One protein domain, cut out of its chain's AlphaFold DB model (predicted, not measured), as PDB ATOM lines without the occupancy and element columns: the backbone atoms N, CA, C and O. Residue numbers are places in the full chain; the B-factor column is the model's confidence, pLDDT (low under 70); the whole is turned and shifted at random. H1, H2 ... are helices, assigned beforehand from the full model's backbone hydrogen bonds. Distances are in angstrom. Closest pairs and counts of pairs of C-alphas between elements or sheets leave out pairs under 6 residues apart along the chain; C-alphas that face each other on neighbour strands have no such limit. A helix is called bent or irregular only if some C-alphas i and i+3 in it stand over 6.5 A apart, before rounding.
ATOM      1  N   ASN A   2      10.447  41.460   3.247       65.00
ATOM      2  CA  ASN A   2       9.161  40.724   3.335       65.00
ATOM      3  C   ASN A   2       8.502  40.278   2.009       65.00
ATOM      4  O   ASN A   2       7.743  39.312   2.022       65.00
ATOM      5  N   LEU A   3       8.764  40.947   0.876       74.56
ATOM      6  CA  LEU A   3       8.083  40.646  -0.398       74.56
ATOM      7  C   LEU A   3       8.441  39.256  -0.946       74.56
ATOM      8  O   LEU A   3       7.573  38.562  -1.463       74.56
ATOM      9  N   PHE A   4       9.706  38.851  -0.809       81.94
ATOM     10  CA  PHE A   4      10.200  37.567  -1.310       81.94
ATOM     11  C   PHE A   4       9.527  36.386  -0.607       81.94
ATOM     12  O   PHE A   4       9.057  35.481  -1.276       81.94
ATOM     13  N   VAL A   5       9.364  36.454   0.718       85.94
ATOM     14  CA  VAL A   5       8.681  35.400   1.484       85.94
ATOM     15  C   VAL A   5       7.211  35.296   1.082       85.94
ATOM     16  O   VAL A   5       6.722  34.200   0.837       85.94
ATOM     17  N   VAL A   6       6.500  36.426   0.975       87.06
ATOM     18  CA  VAL A   6       5.084  36.432   0.562       87.06
ATOM     19  C   VAL A   6       4.930  35.853  -0.843       87.06
ATOM     20  O   VAL A   6       4.087  34.985  -1.053       87.06
ATOM     21  N   ARG A   7       5.781  36.279  -1.781       88.81
ATOM     22  CA  ARG A   7       5.833  35.737  -3.140       88.81
ATOM     23  C   ARG A   7       6.060  34.228  -3.118       88.81
ATOM     24  O   ARG A   7       5.264  33.493  -3.690       88.81
ATOM     25  N   ASP A   8       7.119  33.765  -2.468       90.06
ATOM     26  CA  ASP A   8       7.523  32.360  -2.516       90.06
ATOM     27  C   ASP A   8       6.455  31.463  -1.874       90.06
ATOM     28  O   ASP A   8       6.129  30.410  -2.423       90.06
ATOM     29  N   VAL A   9       5.813  31.918  -0.788       92.19
ATOM     30  CA  VAL A   9       4.653  31.234  -0.195       92.19
ATOM     31  C   VAL A   9       3.482  31.188  -1.179       92.19
ATOM     32  O   VAL A   9       2.958  30.107  -1.428       92.19
ATOM     33  N   ILE A  10       3.094  32.311  -1.794       92.06
ATOM     34  CA  ILE A  10       1.992  32.354  -2.774       92.06
ATOM     35  C   ILE A  10       2.258  31.408  -3.947       92.06
ATOM     36  O   ILE A  10       1.397  30.599  -4.287       92.06
ATOM     37  N   HIS A  11       3.444  31.475  -4.551       90.94
ATOM     38  CA  HIS A  11       3.794  30.624  -5.687       90.94
ATOM     39  C   HIS A  11       3.820  29.146  -5.303       90.94
ATOM     40  O   HIS A  11       3.316  28.319  -6.062       90.94
ATOM     41  N   THR A  12       4.336  28.813  -4.117       94.12
ATOM     42  CA  THR A  12       4.330  27.435  -3.605       94.12
ATOM     43  C   THR A  12       2.903  26.933  -3.407       94.12
ATOM     44  O   THR A  12       2.568  25.844  -3.865       94.12
ATOM     45  N   LEU A  13       2.025  27.730  -2.792       94.38
ATOM     46  CA  LEU A  13       0.628  27.349  -2.566       94.38
ATOM     47  C   LEU A  13      -0.147  27.194  -3.878       94.38
ATOM     48  O   LEU A  13      -0.879  26.222  -4.038       94.38
ATOM     49  N   ILE A  14       0.056  28.096  -4.842       92.44
ATOM     50  CA  ILE A  14      -0.520  27.968  -6.187       92.44
ATOM     51  C   ILE A  14      -0.027  26.686  -6.859       92.44
ATOM     52  O   ILE A  14      -0.824  25.956  -7.444       92.44
ATOM     53  N   HIS A  15       1.274  26.400  -6.782       92.12
ATOM     54  CA  HIS A  15       1.849  25.197  -7.372       92.12
ATOM     55  C   HIS A  15       1.250  23.924  -6.761       92.12
ATOM     56  O   HIS A  15       0.836  23.031  -7.495       92.12
ATOM     57  N   LEU A  16       1.121  23.874  -5.432       91.75
ATOM     58  CA  LEU A  16       0.496  22.755  -4.726       91.75
ATOM     59  C   LEU A  16      -0.982  22.578  -5.104       91.75
ATOM     60  O   LEU A  16      -1.421  21.453  -5.312       91.75
ATOM     61  N   LEU A  17      -1.737  23.673  -5.251       90.69
ATOM     62  CA  LEU A  17      -3.135  23.619  -5.696       90.69
ATOM     63  C   LEU A  17      -3.269  23.093  -7.126       90.69
ATOM     64  O   LEU A  17      -4.158  22.291  -7.403       90.69
ATOM     65  N   ARG A  18      -2.366  23.501  -8.023       88.25
ATOM     66  CA  ARG A  18      -2.312  22.999  -9.405       88.25
ATOM     67  C   ARG A  18      -1.929  21.523  -9.481       88.25
ATOM     68  O   ARG A  18      -2.338  20.853 -10.421       88.25
ATOM     69  N   GLY A  19      -1.171  21.022  -8.504       84.81
ATOM     70  CA  GLY A  19      -0.836  19.601  -8.382       84.81
ATOM     71  C   GLY A  19      -2.054  18.698  -8.150       84.81
ATOM     72  O   GLY A  19      -1.977  17.500  -8.413       84.81
ATOM     73  N   GLY A  20      -3.187  19.262  -7.717       82.69
ATOM     74  CA  GLY A  20      -4.434  18.524  -7.557       82.69
ATOM     75  C   GLY A  20      -4.408  17.492  -6.421       82.69
ATOM     76  O   GLY A  20      -3.560  17.509  -5.526       82.69
ATOM     77  N   GLY A  21      -5.386  16.584  -6.445       85.50
ATOM     78  CA  GLY A  21      -5.481  15.460  -5.512       85.50
ATOM     79  C   GLY A  21      -5.912  15.840  -4.089       85.50
ATOM     80  O   GLY A  21      -6.576  16.848  -3.858       85.50
ATOM     81  N   LEU A  22      -5.527  15.006  -3.118       87.00
ATOM     82  CA  LEU A  22      -5.961  15.112  -1.714       87.00
ATOM     83  C   LEU A  22      -5.460  16.378  -0.995       87.00
ATOM     84  O   LEU A  22      -5.918  16.685   0.103       87.00
ATOM     85  N   LEU A  23      -4.514  17.108  -1.592       87.56
ATOM     86  CA  LEU A  23      -3.924  18.309  -1.002       87.56
ATOM     87  C   LEU A  23      -4.692  19.593  -1.333       87.56
ATOM     88  O   LEU A  23      -4.476  20.598  -0.660       87.56
ATOM     89  N   VAL A  24      -5.598  19.580  -2.317       88.56
ATOM     90  CA  VAL A  24      -6.290  20.799  -2.780       88.56
ATOM     91  C   VAL A  24      -7.039  21.485  -1.638       88.56
ATOM     92  O   VAL A  24      -6.884  22.684  -1.417       88.56
ATOM     93  N   ASP A  25      -7.790  20.712  -0.861       88.25
ATOM     94  CA  ASP A  25      -8.599  21.217   0.244       88.25
ATOM     95  C   ASP A  25      -7.759  21.798   1.403       88.25
ATOM     96  O   ASP A  25      -7.976  22.964   1.763       88.25
ATOM     97  N   PRO A  26      -6.787  21.069   1.996       91.19
ATOM     98  CA  PRO A  26      -5.973  21.616   3.082       91.19
ATOM     99  C   PRO A  26      -5.091  22.785   2.628       91.19
ATOM    100  O   PRO A  26      -4.937  23.754   3.377       91.19
ATOM    101  N   VAL A  27      -4.554  22.746   1.402       93.25
ATOM    102  CA  VAL A  27      -3.751  23.848   0.849       93.25
ATOM    103  C   VAL A  27      -4.626  25.071   0.591       93.25
ATOM    104  O   VAL A  27      -4.236  26.177   0.963       93.25
ATOM    105  N   GLY A  28      -5.825  24.900   0.030       91.06
ATOM    106  CA  GLY A  28      -6.765  25.997  -0.212       91.06
ATOM    107  C   GLY A  28      -7.205  26.672   1.086       91.06
ATOM    108  O   GLY A  28      -7.201  27.901   1.188       91.06
ATOM    109  N   HIS A  29      -7.494  25.875   2.119       90.69
ATOM    110  CA  HIS A  29      -7.813  26.388   3.450       90.69
ATOM    111  C   HIS A  29      -6.636  27.159   4.072       90.69
ATOM    112  O   HIS A  29      -6.818  28.273   4.573       90.69
ATOM    113  N   PHE A  30      -5.419  26.604   4.014       93.00
ATOM    114  CA  PHE A  30      -4.223  27.294   4.498       93.00
ATOM    115  C   PHE A  30      -3.983  28.601   3.741       93.00
ATOM    116  O   PHE A  30      -3.717  29.624   4.370       93.00
ATOM    117  N   PHE A  31      -4.133  28.598   2.417       94.25
ATOM    118  CA  PHE A  31      -3.928  29.781   1.590       94.25
ATOM    119  C   PHE A  31      -4.922  30.894   1.945       94.25
ATOM    120  O   PHE A  31      -4.520  32.036   2.166       94.25
ATOM    121  N   GLY A  32      -6.204  30.564   2.118       91.25
ATOM    122  CA  GLY A  32      -7.209  31.543   2.541       91.25
ATOM    123  C   GLY A  32      -6.898  32.154   3.903       91.25
ATOM    124  O   GLY A  32      -6.986  33.375   4.078       91.25
ATOM    125  N   ARG A  33      -6.460  31.324   4.855       92.06
ATOM    126  CA  ARG A  33      -6.052  31.784   6.185       92.06
ATOM    127  C   ARG A  33      -4.795  32.649   6.131       92.06
ATOM    128  O   ARG A  33      -4.759  33.689   6.783       92.06
ATOM    129  N   PHE A  34      -3.797  32.242   5.350       93.06
ATOM    130  CA  PHE A  34      -2.562  32.991   5.144       93.06
ATOM    131  C   PHE A  34      -2.863  34.391   4.604       93.06
ATOM    132  O   PHE A  34      -2.461  35.374   5.221       93.06
ATOM    133  N   CYS A  35      -3.649  34.491   3.528       91.38
ATOM    134  CA  CYS A  35      -4.049  35.774   2.954       91.38
ATOM    135  C   CYS A  35      -4.795  36.646   3.967       91.38
ATOM    136  O   CYS A  35      -4.397  37.784   4.196       91.38
ATOM    137  N   THR A  36      -5.819  36.100   4.630       90.31
ATOM    138  CA  THR A  36      -6.615  36.835   5.632       90.31
ATOM    139  C   THR A  36      -5.751  37.357   6.786       90.31
ATOM    140  O   THR A  36      -5.985  38.451   7.286       90.31
ATOM    141  N   MET A  37      -4.722  36.610   7.192       91.62
ATOM    142  CA  MET A  37      -3.818  37.010   8.271       91.62
ATOM    143  C   MET A  37      -2.866  38.141   7.862       91.62
ATOM    144  O   MET A  37      -2.580  39.016   8.675       91.62
ATOM    145  N   ILE A  38      -2.355  38.128   6.627       91.25
ATOM    146  CA  ILE A  38      -1.360  39.123   6.190       91.25
ATOM    147  C   ILE A  38      -1.992  40.402   5.638       91.25
ATOM    148  O   ILE A  38      -1.358  41.451   5.690       91.25
ATOM    149  N   LEU A  39      -3.220  40.330   5.119       91.00
ATOM    150  CA  LEU A  39      -3.917  41.438   4.462       91.00
ATOM    151  C   LEU A  39      -3.970  42.737   5.290       91.00
ATOM    152  O   LEU A  39      -3.648  43.778   4.718       91.00
ATOM    153  N   PRO A  40      -4.262  42.722   6.608       89.25
ATOM    154  CA  PRO A  40      -4.309  43.950   7.404       89.25
ATOM    155  C   PRO A  40      -2.988  44.730   7.452       89.25
ATOM    156  O   PRO A  40      -3.002  45.947   7.604       89.25
ATOM    157  N   SER A  41      -1.844  44.050   7.332       88.38
ATOM    158  CA  SER A  41      -0.518  44.677   7.465       88.38
ATOM    159  C   SER A  41       0.305  44.679   6.177       88.38
ATOM    160  O   SER A  41       1.325  45.360   6.118       88.38
ATOM    161  N   ARG A  42      -0.078  43.876   5.177       87.69
ATOM    162  CA  ARG A  42       0.704  43.603   3.957       87.69
ATOM    163  C   ARG A  42      -0.174  43.489   2.709       87.69
ATOM    164  O   ARG A  42       0.114  42.716   1.790       87.69
ATOM    165  N   SER A  43      -1.279  44.233   2.680       89.50
ATOM    166  CA  SER A  43      -2.172  44.284   1.520       89.50
ATOM    167  C   SER A  43      -1.443  44.725   0.253       89.50
ATOM    168  O   SER A  43      -1.702  44.173  -0.814       89.50
ATOM    169  N   GLY A  44      -0.491  45.658   0.359       88.25
ATOM    170  CA  GLY A  44       0.288  46.161  -0.773       88.25
ATOM    171  C   GLY A  44       1.176  45.098  -1.426       88.25
ATOM    172  O   GLY A  44       1.317  45.077  -2.647       88.25
ATOM    173  N   GLU A  45       1.759  44.186  -0.647       88.94
ATOM    174  CA  GLU A  45       2.527  43.057  -1.171       88.94
ATOM    175  C   GLU A  45       1.622  42.017  -1.825       88.94
ATOM    176  O   GLU A  45       1.913  41.602  -2.943       88.94
ATOM    177  N   LEU A  46       0.518  41.629  -1.173       89.94
ATOM    178  CA  LEU A  46      -0.413  40.639  -1.727       89.94
ATOM    179  C   LEU A  46      -1.094  41.147  -3.007       89.94
ATOM    180  O   LEU A  46      -1.248  40.391  -3.964       89.94
ATOM    181  N   SER A  47      -1.433  42.436  -3.050       90.62
ATOM    182  CA  SER A  47      -2.056  43.109  -4.197       90.62
ATOM    183  C   SER A  47      -1.272  42.917  -5.495       90.62
ATOM    184  O   SER A  47      -1.866  42.691  -6.545       90.62
ATOM    185  N   LYS A  48       0.066  42.917  -5.423       88.00
ATOM    186  CA  LYS A  48       0.947  42.706  -6.587       88.00
ATOM    187  C   LYS A  48       0.811  41.314  -7.197       88.00
ATOM    188  O   LYS A  48       1.119  41.129  -8.370       88.00
ATOM    189  N   PHE A  49       0.363  40.343  -6.406       88.56
ATOM    190  CA  PHE A  49       0.192  38.958  -6.828       88.56
ATOM    191  C   PHE A  49      -1.271  38.592  -7.077       88.56
ATOM    192  O   PHE A  49      -1.523  37.502  -7.581       88.56
ATOM    193  N   LEU A  50      -2.234  39.476  -6.779       90.81
ATOM    194  CA  LEU A  50      -3.656  39.151  -6.887       90.81
ATOM    195  C   LEU A  50      -4.040  38.687  -8.296       90.81
ATOM    196  O   LEU A  50      -4.749  37.697  -8.423       90.81
ATOM    197  N   GLY A  51      -3.517  39.326  -9.345       87.50
ATOM    198  CA  GLY A  51      -3.757  38.893 -10.726       87.50
ATOM    199  C   GLY A  51      -3.274  37.464 -11.001       87.50
ATOM    200  O   GLY A  51      -3.998  36.673 -11.602       87.50
ATOM    201  N   VAL A  52      -2.092  37.090 -10.499       87.19
ATOM    202  CA  VAL A  52      -1.547  35.725 -10.629       87.19
ATOM    203  C   VAL A  52      -2.360  34.727  -9.808       87.19
ATOM    204  O   VAL A  52      -2.617  33.620 -10.272       87.19
ATOM    205  N   ILE A  53      -2.787  35.112  -8.604       91.00
ATOM    206  CA  ILE A  53      -3.640  34.284  -7.747       91.00
ATOM    207  C   ILE A  53      -4.971  34.022  -8.450       91.00
ATOM    208  O   ILE A  53      -5.320  32.867  -8.661       91.00
ATOM    209  N   VAL A  54      -5.687  35.072  -8.861       90.75
ATOM    210  CA  VAL A  54      -7.003  34.959  -9.503       90.75
ATOM    211  C   VAL A  54      -6.914  34.105 -10.762       90.75
ATOM    212  O   VAL A  54      -7.582  33.081 -10.837       90.75
ATOM    213  N   SER A  55      -6.022  34.440 -11.691       87.06
ATOM    214  CA  SER A  55      -5.858  33.673 -12.934       87.06
ATOM    215  C   SER A  55      -5.458  32.211 -12.719       87.06
ATOM    216  O   SER A  55      -5.848  31.337 -13.485       87.06
ATOM    217  N   SER A  56      -4.698  31.912 -11.663       88.88
ATOM    218  CA  SER A  56      -4.313  30.533 -11.346       88.88
ATOM    219  C   SER A  56      -5.429  29.734 -10.688       88.88
ATOM    220  O   SER A  56      -5.478  28.517 -10.849       88.88
ATOM    221  N   LEU A  57      -6.269  30.395  -9.894       90.69
ATOM    222  CA  LEU A  57      -7.309  29.748  -9.105       90.69
ATOM    223  C   LEU A  57      -8.642  29.659  -9.846       90.69
ATOM    224  O   LEU A  57      -9.400  28.744  -9.552       90.69
ATOM    225  N   VAL A  58      -8.929  30.553 -10.796       90.06
ATOM    226  CA  VAL A  58     -10.178  30.542 -11.578       90.06
ATOM    227  C   VAL A  58     -10.414  29.188 -12.269       90.06
ATOM    228  O   VAL A  58     -11.462  28.599 -12.012       90.06
ATOM    229  N   PRO A  59      -9.454  28.604 -13.019       87.50
ATOM    230  CA  PRO A  59      -9.657  27.293 -13.647       87.50
ATOM    231  C   PRO A  59      -9.899  26.161 -12.638       87.50
ATOM    232  O   PRO A  59     -10.631  25.214 -12.914       87.50
ATOM    233  N   LEU A  60      -9.281  26.256 -11.457       88.88
ATOM    234  CA  LEU A  60      -9.423  25.272 -10.382       88.88
ATOM    235  C   LEU A  60     -10.758  25.427  -9.639       88.88
ATOM    236  O   LEU A  60     -11.331  24.440  -9.185       88.88
ATOM    237  N   ALA A  61     -11.264  26.655  -9.524       89.44
ATOM    238  CA  ALA A  61     -12.523  26.965  -8.860       89.44
ATOM    239  C   ALA A  61     -13.731  26.375  -9.597       89.44
ATOM    240  O   ALA A  61     -14.663  25.946  -8.928       89.44
ATOM    241  N   CYS A  62     -13.666  26.241 -10.927       84.25
ATOM    242  CA  CYS A  62     -14.704  25.564 -11.717       84.25
ATOM    243  C   CYS A  62     -14.862  24.071 -11.373       84.25
ATOM    244  O   CYS A  62     -15.864  23.457 -11.719       84.25
ATOM    245  N   GLN A  63     -13.853  23.459 -10.744       84.50
ATOM    246  CA  GLN A  63     -13.840  22.029 -10.415       84.50
ATOM    247  C   GLN A  63     -13.828  21.771  -8.903       84.50
ATOM    248  O   GLN A  63     -14.031  20.639  -8.465       84.50
ATOM    249  N   ASN A  64     -13.561  22.797  -8.092       86.94
ATOM    250  CA  ASN A  64     -13.420  22.660  -6.651       86.94
ATOM    251  C   ASN A  64     -14.017  23.867  -5.905       86.94
ATOM    252  O   ASN A  64     -13.468  24.973  -5.882       86.94
ATOM    253  N   THR A  65     -15.108  23.608  -5.181       88.50
ATOM    254  CA  THR A  65     -15.840  24.611  -4.395       88.50
ATOM    255  C   THR A  65     -15.015  25.226  -3.259       88.50
ATOM    256  O   THR A  65     -15.285  26.350  -2.834       88.50
ATOM    257  N   LYS A  66     -13.982  24.549  -2.740       87.56
ATOM    258  CA  LYS A  66     -13.064  25.123  -1.738       87.56
ATOM    259  C   LYS A  66     -12.166  26.186  -2.357       87.56
ATOM    260  O   LYS A  66     -11.932  27.213  -1.721       87.56
ATOM    261  N   VAL A  67     -11.716  25.980  -3.593       90.69
ATOM    262  CA  VAL A  67     -10.939  26.983  -4.333       90.69
ATOM    263  C   VAL A  67     -11.816  28.180  -4.703       90.69
ATOM    264  O   VAL A  67     -11.384  29.325  -4.559       90.69
ATOM    265  N   LEU A  68     -13.082  27.946  -5.055       92.69
ATOM    266  CA  LEU A  68     -14.053  29.027  -5.215       92.69
ATOM    267  C   LEU A  68     -14.251  29.815  -3.908       92.69
ATOM    268  O   LEU A  68     -14.183  31.040  -3.905       92.69
ATOM    269  N   ASN A  69     -14.414  29.134  -2.770       91.69
ATOM    270  CA  ASN A  69     -14.540  29.788  -1.460       91.69
ATOM    271  C   ASN A  69     -13.300  30.617  -1.079       91.69
ATOM    272  O   ASN A  69     -13.424  31.658  -0.422       91.69
ATOM    273  N   LEU A  70     -12.109  30.174  -1.491       93.38
ATOM    274  CA  LEU A  70     -10.869  30.936  -1.357       93.38
ATOM    275  C   LEU A  70     -10.936  32.235  -2.173       93.38
ATOM    276  O   LEU A  70     -10.702  33.307  -1.610       93.38
ATOM    277  N   LEU A  71     -11.319  32.163  -3.453       93.81
ATOM    278  CA  LEU A  71     -11.517  33.351  -4.293       93.81
ATOM    279  C   LEU A  71     -12.556  34.301  -3.692       93.81
ATOM    280  O   LEU A  71     -12.289  35.494  -3.566       93.81
ATOM    281  N   THR A  72     -13.695  33.779  -3.238       94.12
ATOM    282  CA  THR A  72     -14.749  34.569  -2.584       94.12
ATOM    283  C   THR A  72     -14.229  35.259  -1.326       94.12
ATOM    284  O   THR A  72     -14.534  36.422  -1.071       94.12
ATOM    285  N   THR A  73     -13.388  34.588  -0.539       91.50
ATOM    286  CA  THR A  73     -12.781  35.203   0.646       91.50
ATOM    287  C   THR A  73     -11.837  36.343   0.271       91.50
ATOM    288  O   THR A  73     -11.860  37.386   0.919       91.50
ATOM    289  N   LEU A  74     -11.029  36.186  -0.776       92.00
ATOM    290  CA  LEU A  74     -10.115  37.235  -1.228       92.00
ATOM    291  C   LEU A  74     -10.864  38.440  -1.801       92.00
ATOM    292  O   LEU A  74     -10.633  39.566  -1.380       92.00
ATOM    293  N   VAL A  75     -11.767  38.199  -2.744       93.25
ATOM    294  CA  VAL A  75     -12.369  39.262  -3.553       93.25
ATOM    295  C   VAL A  75     -13.559  39.897  -2.849       93.25
ATOM    296  O   VAL A  75     -13.683  41.108  -2.895       93.25
ATOM    297  N   VAL A  76     -14.408  39.111  -2.176       92.44
ATOM    298  CA  VAL A  76     -15.628  39.625  -1.530       92.44
ATOM    299  C   VAL A  76     -15.346  40.040  -0.090       92.44
ATOM    300  O   VAL A  76     -15.605  41.176   0.291       92.44
ATOM    301  N   LYS A  77     -14.789  39.142   0.733       91.62
ATOM    302  CA  LYS A  77     -14.624  39.424   2.175       91.62
ATOM    303  C   LYS A  77     -13.494  40.403   2.480       91.62
ATOM    304  O   LYS A  77     -13.532  41.059   3.515       91.62
ATOM    305  N   ASN A  78     -12.489  40.482   1.614       91.31
ATOM    306  CA  ASN A  78     -11.308  41.317   1.817       91.31
ATOM    307  C   ASN A  78     -11.183  42.436   0.774       91.31
ATOM    308  O   ASN A  78     -10.092  42.970   0.560       91.31
ATOM    309  N   GLU A  79     -12.297  42.827   0.153       91.31
ATOM    310  CA  GLU A  79     -12.305  43.847  -0.896       91.31
ATOM    311  C   GLU A  79     -11.677  45.173  -0.459       91.31
ATOM    312  O   GLU A  79     -10.945  45.786  -1.227       91.31
ATOM    313  N   VAL A  80     -11.879  45.582   0.798       90.88
ATOM    314  CA  VAL A  80     -11.353  46.845   1.341       90.88
ATOM    315  C   VAL A  80      -9.825  46.876   1.284       90.88
ATOM    316  O   VAL A  80      -9.227  47.921   1.043       90.88
ATOM    317  N   HIS A  81      -9.179  45.724   1.461       92.12
ATOM    318  CA  HIS A  81      -7.725  45.612   1.421       92.12
ATOM    319  C   HIS A  81      -7.174  45.412   0.006       92.12
ATOM    320  O   HIS A  81      -5.990  45.651  -0.221       92.12
ATOM    321  N   LEU A  82      -8.003  44.954  -0.933       92.38
ATOM    322  CA  LEU A  82      -7.590  44.562  -2.280       92.38
ATOM    323  C   LEU A  82      -8.225  45.419  -3.380       92.38
ATOM    324  O   LEU A  82      -8.059  45.104  -4.553       92.38
ATOM    325  N   TYR A  83      -8.909  46.503  -3.024       91.31
ATOM    326  CA  TYR A  83      -9.736  47.310  -3.922       91.31
ATOM    327  C   TYR A  83      -9.019  47.705  -5.224       91.31
ATOM    328  O   TYR A  83      -9.482  47.373  -6.313       91.31
ATOM    329  N   GLU A  84      -7.838  48.325  -5.127       89.44
ATOM    330  CA  GLU A  84      -7.061  48.733  -6.308       89.44
ATOM    331  C   GLU A  84      -6.536  47.541  -7.117       89.44
ATOM    332  O   GLU A  84      -6.468  47.599  -8.341       89.44
ATOM    333  N   ALA A  85      -6.212  46.427  -6.462       89.06
ATOM    334  CA  ALA A  85      -5.760  45.226  -7.153       89.06
ATOM    335  C   ALA A  85      -6.912  44.522  -7.887       89.06
ATOM    336  O   ALA A  85      -6.716  44.041  -9.000       89.06
ATOM    337  N   ILE A  86      -8.115  44.497  -7.298       90.94
ATOM    338  CA  ILE A  86      -9.321  43.912  -7.900       90.94
ATOM    339  C   ILE A  86      -9.710  44.676  -9.168       90.94
ATOM    340  O   ILE A  86     -10.110  44.050 -10.143       90.94
ATOM    341  N   LYS A  87      -9.523  46.002  -9.223       87.44
ATOM    342  CA  LYS A  87      -9.743  46.759 -10.469       87.44
ATOM    343  C   LYS A  87      -8.915  46.227 -11.633       87.44
ATOM    344  O   LYS A  87      -9.376  46.290 -12.766       87.44
ATOM    345  N   LEU A  88      -7.706  45.735 -11.355       85.19
ATOM    346  CA  LEU A  88      -6.705  45.361 -12.352       85.19
ATOM    347  C   LEU A  88      -6.759  43.888 -12.772       85.19
ATOM    348  O   LEU A  88      -6.110  43.540 -13.761       85.19
ATOM    349  N   VAL A  89      -7.491  43.029 -12.050       85.88
ATOM    350  CA  VAL A  89      -7.626  41.620 -12.441       85.88
ATOM    351  C   VAL A  89      -8.511  41.463 -13.676       85.88
ATOM    352  O   VAL A  89      -9.323  42.335 -14.010       85.88
ATOM    353  N   ASP A  90      -8.347  40.335 -14.358       82.44
ATOM    354  CA  ASP A  90      -9.224  39.983 -15.465       82.44
ATOM    355  C   ASP A  90     -10.647  39.691 -14.964       82.44
ATOM    356  O   ASP A  90     -10.833  39.305 -13.804       82.44
ATOM    357  N   PRO A  91     -11.664  39.873 -15.821       85.00
ATOM    358  CA  PRO A  91     -13.044  39.562 -15.475       85.00
ATOM    359  C   PRO A  91     -13.218  38.091 -15.090       85.00
ATOM    360  O   PRO A  91     -12.607  37.203 -15.678       85.00
ATOM    361  N   PHE A  92     -14.094  37.828 -14.122       88.62
ATOM    362  CA  PHE A  92     -14.416  36.461 -13.711       88.62
ATOM    363  C   PHE A  92     -15.315  35.747 -14.744       88.62
ATOM    364  O   PHE A  92     -16.087  36.420 -15.442       88.62
ATOM    365  N   PRO A  93     -15.264  34.400 -14.820       86.44
ATOM    366  CA  PRO A  93     -16.094  33.604 -15.725       86.44
ATOM    367  C   PRO A  93     -17.598  33.869 -15.570       86.44
ATOM    368  O   PRO A  93     -18.053  34.220 -14.478       86.44
ATOM    369  N   PRO A  94     -18.399  33.703 -16.641       84.75
ATOM    370  CA  PRO A  94     -19.832  33.984 -16.612       84.75
ATOM    371  C   PRO A  94     -20.646  32.965 -15.799       84.75
ATOM    372  O   PRO A  94     -21.829  33.215 -15.571       84.75
ATOM    373  N   ASP A  95     -20.035  31.856 -15.381       87.56
ATOM    374  CA  ASP A  95     -20.666  30.775 -14.633       87.56
ATOM    375  C   ASP A  95     -21.345  31.282 -13.343       87.56
ATOM    376  O   ASP A  95     -20.814  32.166 -12.658       87.56
ATOM    377  N   PRO A  96     -22.519  30.731 -12.975       88.06
ATOM    378  CA  PRO A  96     -23.332  31.241 -11.866       88.06
ATOM    379  C   PRO A  96     -22.607  31.189 -10.516       88.06
ATOM    380  O   PRO A  96     -22.844  32.027  -9.649       88.06
ATOM    381  N   GLU A  97     -21.678  30.251 -10.349       89.25
ATOM    382  CA  GLU A  97     -20.847  30.113  -9.153       89.25
ATOM    383  C   GLU A  97     -19.945  31.336  -8.902       89.25
ATOM    384  O   GLU A  97     -19.631  31.659  -7.756       89.25
ATOM    385  N   PHE A  98     -19.575  32.064  -9.963       91.69
ATOM    386  CA  PHE A  98     -18.751  33.270  -9.892       91.69
ATOM    387  C   PHE A  98     -19.577  34.558  -9.789       91.69
ATOM    388  O   PHE A  98     -18.999  35.646  -9.742       91.69
ATOM    389  N   LEU A  99     -20.911  34.477  -9.720       91.62
ATOM    390  CA  LEU A  99     -21.777  35.656  -9.642       91.62
ATOM    391  C   LEU A  99     -21.372  36.632  -8.515       91.62
ATOM    392  O   LEU A  99     -21.191  37.811  -8.823       91.62
ATOM    393  N   PRO A 100     -21.097  36.193  -7.267       93.50
ATOM    394  CA  PRO A 100     -20.694  37.115  -6.201       93.50
ATOM    395  C   PRO A 100     -19.360  37.820  -6.489       93.50
ATOM    396  O   PRO A 100     -19.170  38.989  -6.157       93.50
ATOM    397  N   LEU A 101     -18.424  37.110  -7.131       93.56
ATOM    398  CA  LEU A 101     -17.121  37.648  -7.527       93.56
ATOM    399  C   LEU A 101     -17.287  38.719  -8.606       93.56
ATOM    400  O   LEU A 101     -16.660  39.777  -8.537       93.56
ATOM    401  N   ARG A 102     -18.168  38.462  -9.578       93.12
ATOM    402  CA  ARG A 102     -18.495  39.397 -10.658       93.12
ATOM    403  C   ARG A 102     -19.186  40.650 -10.148       93.12
ATOM    404  O   ARG A 102     -18.828  41.734 -10.590       93.12
ATOM    405  N   GLU A 103     -20.134  40.528  -9.226       93.19
ATOM    406  CA  GLU A 103     -20.826  41.686  -8.650       93.19
ATOM    407  C   GLU A 103     -19.847  42.637  -7.956       93.19
ATOM    408  O   GLU A 103     -19.847  43.839  -8.232       93.19
ATOM    409  N   VAL A 104     -18.955  42.095  -7.119       94.12
ATOM    410  CA  VAL A 104     -17.914  42.887  -6.452       94.12
ATOM    411  C   VAL A 104     -16.937  43.481  -7.464       94.12
ATOM    412  O   VAL A 104     -16.660  44.678  -7.411       94.12
ATOM    413  N   TYR A 105     -16.460  42.683  -8.421       91.62
ATOM    414  CA  TYR A 105     -15.564  43.154  -9.476       91.62
ATOM    415  C   TYR A 105     -16.165  44.312 -10.272       91.62
ATOM    416  O   TYR A 105     -15.531  45.355 -10.402       91.62
ATOM    417  N   CYS A 106     -17.400  44.168 -10.760       88.88
ATOM    418  CA  CYS A 106     -18.089  45.205 -11.522       88.88
ATOM    419  C   CYS A 106     -18.304  46.460 -10.672       88.88
ATOM    420  O   CYS A 106     -18.008  47.563 -11.127       88.88
ATOM    421  N   ARG A 107     -18.752  46.306  -9.419       92.94
ATOM    422  CA  ARG A 107     -18.917  47.434  -8.497       92.94
ATOM    423  C   ARG A 107     -17.613  48.204  -8.305       92.94
ATOM    424  O   ARG A 107     -17.639  49.426  -8.283       92.94
ATOM    425  N   ILE A 108     -16.487  47.505  -8.162       90.75
ATOM    426  CA  ILE A 108     -15.168  48.109  -7.944       90.75
ATOM    427  C   ILE A 108     -14.617  48.739  -9.230       90.75
ATOM    428  O   ILE A 108     -14.135  49.872  -9.199       90.75
ATOM    429  N   LYS A 109     -14.694  48.030 -10.361       85.06
ATOM    430  CA  LYS A 109     -14.148  48.464 -11.654       85.06
ATOM    431  C   LYS A 109     -14.893  49.670 -12.220       85.06
ATOM    432  O   LYS A 109     -14.256  50.628 -12.644       85.06
ATOM    433  N   TYR A 110     -16.222  49.655 -12.168       83.69
ATOM    434  CA  TYR A 110     -17.068  50.714 -12.722       83.69
ATOM    435  C   TYR A 110     -17.452  51.788 -11.688       83.69
ATOM    436  O   TYR A 110     -18.263  52.663 -11.982       83.69
ATOM    437  N   ALA A 111     -16.854  51.770 -10.486       84.56
ATOM    438  CA  ALA A 111     -17.106  52.777  -9.447       84.56
ATOM    439  C   ALA A 111     -16.797  54.215  -9.906       84.56
ATOM    440  O   ALA A 111     -17.424  55.158  -9.432       84.56
ATOM    441  N   ALA A 112     -15.827  54.386 -10.811       75.56
ATOM    442  CA  ALA A 112     -15.402  55.686 -11.332       75.56
ATOM    443  C   ALA A 112     -16.157  56.124 -12.605       75.56
ATOM    444  O   ALA A 112     -15.855  57.182 -13.151       75.56
ATOM    445  N   GLY A 113     -17.124  55.329 -13.077       75.94
ATOM    446  CA  GLY A 113     -17.852  55.552 -14.326       75.94
ATOM    447  C   GLY A 113     -17.696  54.401 -15.330       75.94
ATOM    448  O   GLY A 113     -16.963  53.440 -15.075       75.94
ATOM    449  N   PRO A 114     -18.412  54.462 -16.469       73.88
ATOM    450  CA  PRO A 114     -18.307  53.454 -17.518       73.88
ATOM    451  C   PRO A 114     -16.908  53.485 -18.147       73.88
ATOM    452  O   PRO A 114     -16.419  54.548 -18.520       73.88
ATOM    453  N   PHE A 115     -16.275  52.318 -18.282       74.00
ATOM    454  CA  PHE A 115     -15.043  52.182 -19.062       74.00
ATOM    455  C   PHE A 115     -15.388  52.135 -20.549       74.00
ATOM    456  O   PHE A 115     -16.318  51.431 -20.947       74.00
ATOM    457  N   SER A 116     -14.632  52.864 -21.371       79.12
ATOM    458  CA  SER A 116     -14.691  52.694 -22.822       79.12
ATOM    459  C   SER A 116     -13.908  51.449 -23.258       79.12
ATOM    460  O   SER A 116     -13.035  50.966 -22.536       79.12
ATOM    461  N   LEU A 117     -14.173  50.950 -24.472       76.25
ATOM    462  CA  LEU A 117     -13.391  49.862 -25.079       76.25
ATOM    463  C   LEU A 117     -11.884  50.190 -25.095       76.25
ATOM    464  O   LEU A 117     -11.050  49.325 -24.842       76.25
ATOM    465  N   ASP A 118     -11.533  51.451 -25.363       77.06
ATOM    466  CA  ASP A 118     -10.145  51.922 -25.380       77.06
ATOM    467  C   ASP A 118      -9.502  51.850 -23.984       77.06
ATOM    468  O   ASP A 118      -8.359  51.410 -23.851       77.06
ATOM    469  N   ASP A 119     -10.253  52.181 -22.930       76.31
ATOM    470  CA  ASP A 119      -9.792  52.038 -21.544       76.31
ATOM    471  C   ASP A 119      -9.583  50.567 -21.169       76.31
ATOM    472  O   ASP A 119      -8.598  50.225 -20.511       76.31
ATOM    473  N   GLU A 120     -10.464  49.673 -21.625       77.31
ATOM    474  CA  GLU A 120     -10.313  48.235 -21.399       77.31
ATOM    475  C   GLU A 120      -9.097  47.652 -22.118       77.31
ATOM    476  O   GLU A 120      -8.348  46.869 -21.527       77.31
ATOM    477  N   VAL A 121      -8.850  48.064 -23.364       77.94
ATOM    478  CA  VAL A 121      -7.657  47.665 -24.122       77.94
ATOM    479  C   VAL A 121      -6.398  48.221 -23.460       77.94
ATOM    480  O   VAL A 121      -5.441  47.477 -23.247       77.94
ATOM    481  N   LYS A 122      -6.388  49.496 -23.054       75.88
ATOM    482  CA  LYS A 122      -5.265  50.103 -22.320       75.88
ATOM    483  C   LYS A 122      -5.003  49.403 -20.995       75.88
ATOM    484  O   LYS A 122      -3.845  49.185 -20.657       75.88
ATOM    485  N   GLN A 123      -6.033  49.000 -20.261       74.88
ATOM    486  CA  GLN A 123      -5.879  48.223 -19.033       74.88
ATOM    487  C   GLN A 123      -5.338  46.812 -19.324       74.88
ATOM    488  O   GLN A 123      -4.431  46.314 -18.642       74.88
ATOM    489  N   PHE A 124      -5.850  46.169 -20.372       72.62
ATOM    490  CA  PHE A 124      -5.381  44.864 -20.817       72.62
ATOM    491  C   PHE A 124      -3.941  44.899 -21.364       72.62
ATOM    492  O   PHE A 124      -3.221  43.911 -21.267       72.62
ATOM    493  N   LEU A 125      -3.457  46.019 -21.885       70.50
ATOM    494  CA  LEU A 125      -2.071  46.148 -22.345       70.50
ATOM    495  C   LEU A 125      -1.143  46.716 -21.257       70.50
ATOM    496  O   LEU A 125      -0.009  46.273 -21.114       70.50
ATOM    497  N   GLY A 126      -1.621  47.639 -20.425       63.22
ATOM    498  CA  GLY A 126      -0.838  48.287 -19.368       63.22
ATOM    499  C   GLY A 126      -0.473  47.342 -18.222       63.22
ATOM    500  O   GLY A 126       0.640  47.387 -17.705       63.22
ATOM    501  N   VAL A 127      -1.371  46.416 -17.870       57.66
ATOM    502  CA  VAL A 127      -1.106  45.367 -16.866       57.66
ATOM    503  C   VAL A 127      -0.307  44.188 -17.468       57.66
ATOM    504  O   VAL A 127       0.264  43.376 -16.739       57.66
ATOM    505  N   ALA A 128      -0.190  44.105 -18.801       51.28
ATOM    506  CA  ALA A 128       0.443  42.990 -19.516       51.28
ATOM    507  C   ALA A 128       1.971  42.904 -19.368       51.28
ATOM    508  O   ALA A 128       2.540  41.866 -19.698       51.28
ATOM    509  N   SER A 129       2.637  43.932 -18.829       47.88
ATOM    510  CA  SER A 129       4.107  43.992 -18.730       47.88
ATOM    511  C   SER A 129       4.740  42.888 -17.849       47.88
ATOM    512  O   SER A 129       5.952  42.704 -17.871       47.88
ATOM    513  N   GLY A 130       3.948  42.108 -17.095       48.41
ATOM    514  CA  GLY A 130       4.476  41.034 -16.236       48.41
ATOM    515  C   GLY A 130       3.928  39.616 -16.445       48.41
ATOM    516  O   GLY A 130       4.639  38.667 -16.137       48.41
ATOM    517  N   HIS A 131       2.682  39.431 -16.908       51.69
ATOM    518  CA  HIS A 131       1.985  38.133 -16.771       51.69
ATOM    519  C   HIS A 131       0.956  37.835 -17.886       51.69
ATOM    520  O   HIS A 131      -0.143  37.353 -17.616       51.69
ATOM    521  N   LEU A 132       1.303  38.096 -19.154       51.94
ATOM    522  CA  LEU A 132       0.450  37.798 -20.324       51.94
ATOM    523  C   LEU A 132      -0.043  36.343 -20.399       51.94
ATOM    524  O   LEU A 132      -1.154  36.101 -20.860       51.94
ATOM    525  N   GLY A 133       0.749  35.383 -19.913       51.06
ATOM    526  CA  GLY A 133       0.425  33.952 -19.980       51.06
ATOM    527  C   GLY A 133      -0.795  33.510 -19.161       51.06
ATOM    528  O   GLY A 133      -1.199  32.358 -19.273       51.06
ATOM    529  N   CYS A 134      -1.382  34.398 -18.355       55.38
ATOM    530  CA  CYS A 134      -2.467  34.072 -17.432       55.38
ATOM    531  C   CYS A 134      -3.798  34.793 -17.740       55.38
ATOM    532  O   CYS A 134      -4.687  34.763 -16.897       55.38
ATOM    533  N   ARG A 135      -3.938  35.473 -18.895       69.06
ATOM    534  CA  ARG A 135      -5.024  36.456 -19.133       69.06
ATOM    535  C   ARG A 135      -6.086  36.028 -20.147       69.06
ATOM    536  O   ARG A 135      -6.505  36.811 -21.003       69.06
ATOM    537  N   VAL A 136      -6.493  34.763 -20.089       70.69
ATOM    538  CA  VAL A 136      -7.429  34.164 -21.057       70.69
ATOM    539  C   VAL A 136      -8.818  34.800 -20.948       70.69
ATOM    540  O   VAL A 136      -9.415  35.172 -21.959       70.69
ATOM    541  N   GLU A 137      -9.309  35.021 -19.732       70.69
ATOM    542  CA  GLU A 137     -10.610  35.643 -19.487       70.69
ATOM    543  C   GLU A 137     -10.637  37.119 -19.913       70.69
ATOM    544  O   GLU A 137     -11.637  37.579 -20.467       70.69
ATOM    545  N   GLY A 138      -9.528  37.848 -19.740       72.50
ATOM    546  CA  GLY A 138      -9.382  39.221 -20.233       72.50
ATOM    547  C   GLY A 138      -9.502  39.307 -21.758       72.50
ATOM    548  O   GLY A 138     -10.202  40.177 -22.275       72.50
ATOM    549  N   LEU A 139      -8.907  38.353 -22.484       76.19
ATOM    550  CA  LEU A 139      -9.042  38.254 -23.943       76.19
ATOM    551  C   LEU A 139     -10.473  37.924 -24.370       76.19
ATOM    552  O   LEU A 139     -10.992  38.527 -25.309       76.19
ATOM    553  N   HIS A 140     -11.123  36.984 -23.682       75.88
ATOM    554  CA  HIS A 140     -12.510  36.631 -23.968       75.88
ATOM    555  C   HIS A 140     -13.457  37.818 -23.729       75.88
ATOM    556  O   HIS A 140     -14.373  38.046 -24.521       75.88
ATOM    557  N   HIS A 141     -13.208  38.612 -22.683       76.31
ATOM    558  CA  HIS A 141     -13.968  39.827 -22.407       76.31
ATOM    559  C   HIS A 141     -13.802  40.879 -23.503       76.31
ATOM    560  O   HIS A 141     -14.800  41.359 -24.037       76.31
ATOM    561  N   LEU A 142     -12.561  41.184 -23.892       78.38
ATOM    562  CA  LEU A 142     -12.291  42.131 -24.976       78.38
ATOM    563  C   LEU A 142     -12.939  41.684 -26.286       78.38
ATOM    564  O   LEU A 142     -13.574  42.489 -26.962       78.38
ATOM    565  N   ARG A 143     -12.846  40.391 -26.622       79.88
ATOM    566  CA  ARG A 143     -13.486  39.842 -27.824       79.88
ATOM    567  C   ARG A 143     -14.995  40.096 -27.832       79.88
ATOM    568  O   ARG A 143     -15.512  40.538 -28.851       79.88
ATOM    569  N   LYS A 144     -15.683  39.869 -26.708       78.94
ATOM    570  CA  LYS A 144     -17.130  40.124 -26.589       78.94
ATOM    571  C   LYS A 144     -17.511  41.590 -26.783       78.94
ATOM    572  O   LYS A 144     -18.621  41.862 -27.220       78.94
ATOM    573  N   GLN A 145     -16.626  42.528 -26.451       74.94
ATOM    574  CA  GLN A 145     -16.898  43.951 -26.664       74.94
ATOM    575  C   GLN A 145     -16.628  44.412 -28.098       74.94
ATOM    576  O   GLN A 145     -17.233  45.381 -28.546       74.94
ATOM    577  N   VAL A 146     -15.735  43.727 -28.818       77.94
ATOM    578  CA  VAL A 146     -15.429  44.019 -30.227       77.94
ATOM    579  C   VAL A 146     -16.465  43.401 -31.170       77.94
ATOM    580  O   VAL A 146     -16.798  44.017 -32.177       77.94
ATOM    581  N   ASP A 147     -16.994  42.219 -30.841       75.69
ATOM    582  CA  ASP A 147     -18.000  41.526 -31.654       75.69
ATOM    583  C   ASP A 147     -19.125  40.934 -30.772       75.69
ATOM    584  O   ASP A 147     -19.059  39.772 -30.358       75.69
TER     585      ASP A 147
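What this domain is: This is residues 2 to 147 of the 150 residues of the protein "Hypothetical protein" of Timema monikensis (UniProt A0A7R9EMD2). Four helices, H1 to H4, form an up-and-down bundle; short H5 crosses one end of it, and H6 lies beside H4, so that H1, H2, H4 and H6 make an arc round one side of H3. The helical hairpin of H7 and H8 is set off to the other side, with few contacts to the rest. The printed part has 146 residues with eight named helices, H1 to H8 in chain order, and no named strand; its class is all helix. It is compact, with a radius of gyration of the C-alphas of 14.8 A and spans of 42 by 31 by 26 A.

Where its parts are: Find C-alpha 2 at (9.161, 40.724, 3.335); from there H1 runs 24.7 A to residue 18. H2, residues 21 to 47, spans 27.9 A and has a kink of 122 degrees near residue 41. Next come H3, residues 50 to 61, H4, residues 65 to 77, and H5, residues 79 to 88. H6 starts at C-alpha 96, (-23.332, 31.241, -11.866), and runs 25.7 A to residue 112, with a kink of 32 degrees near residue 103. H7 holds residues 117 to 129 over 19.5 A, and H8 residues 136 to 146, ending at (-15.429, 44.019, -30.227). Five helices are irregular by C-alpha distances: H2 (41 to 44, 8.4 A), H5 (81 to 84, 8.4 A), H6 (97 to 100, 7.6 A) and, only just, H3 (56 to 59, 6.7 A) and H7 (126 to 129, 6.6 A).

How they stand to each other: Begin with the bundle, where each helix runs against the one before it. H1 and H2 are a hairpin at a shallow tilt of 25 degrees, with C-alphas 17 and 24 closest at 5.1 A. H2, with residues 24 to 36 alone, touches H4, closest at Gly 32 and Leu 70, whose C-alphas are 5.4 A apart. H3 and H4 are a hairpin at 33 degrees, a tilt only just short of steep; C-alphas 61 and 68 are closest at 4.5 A. H6 touches H4 at a shallow tilt of 21 degrees, the same way, with C-alphas 72 and 101 closest at 6.3 A. H5 touches H6 about perpendicular at 82 degrees, with C-alphas 87 and 109 closest at 4.9 A. H7 and H8 are a hairpin, with C-alphas 124 and 138 closest at 6.9 A; H7 is close to but not clearly touching H5, and H8 is apart from H3, only just, at 8.3 A. Each O i to N i+4 pair is within hydrogen-bond range in H1, H4 and H8; the counts are 17 of 23 in H2, 6 of 8 in H3, 3 of 6 in H5, 10 of 13 in H6 and 7 of 9 in H7.

The domain as a whole: The C-alphas of Asn 2 and Asp 147 are the two farthest apart, at 44.3 A. The printed part has no cut and no long link. Look for low confidence, pLDDT under 70, at residue 2 and residues 126 to 135; the mean of the printed part is 84.5.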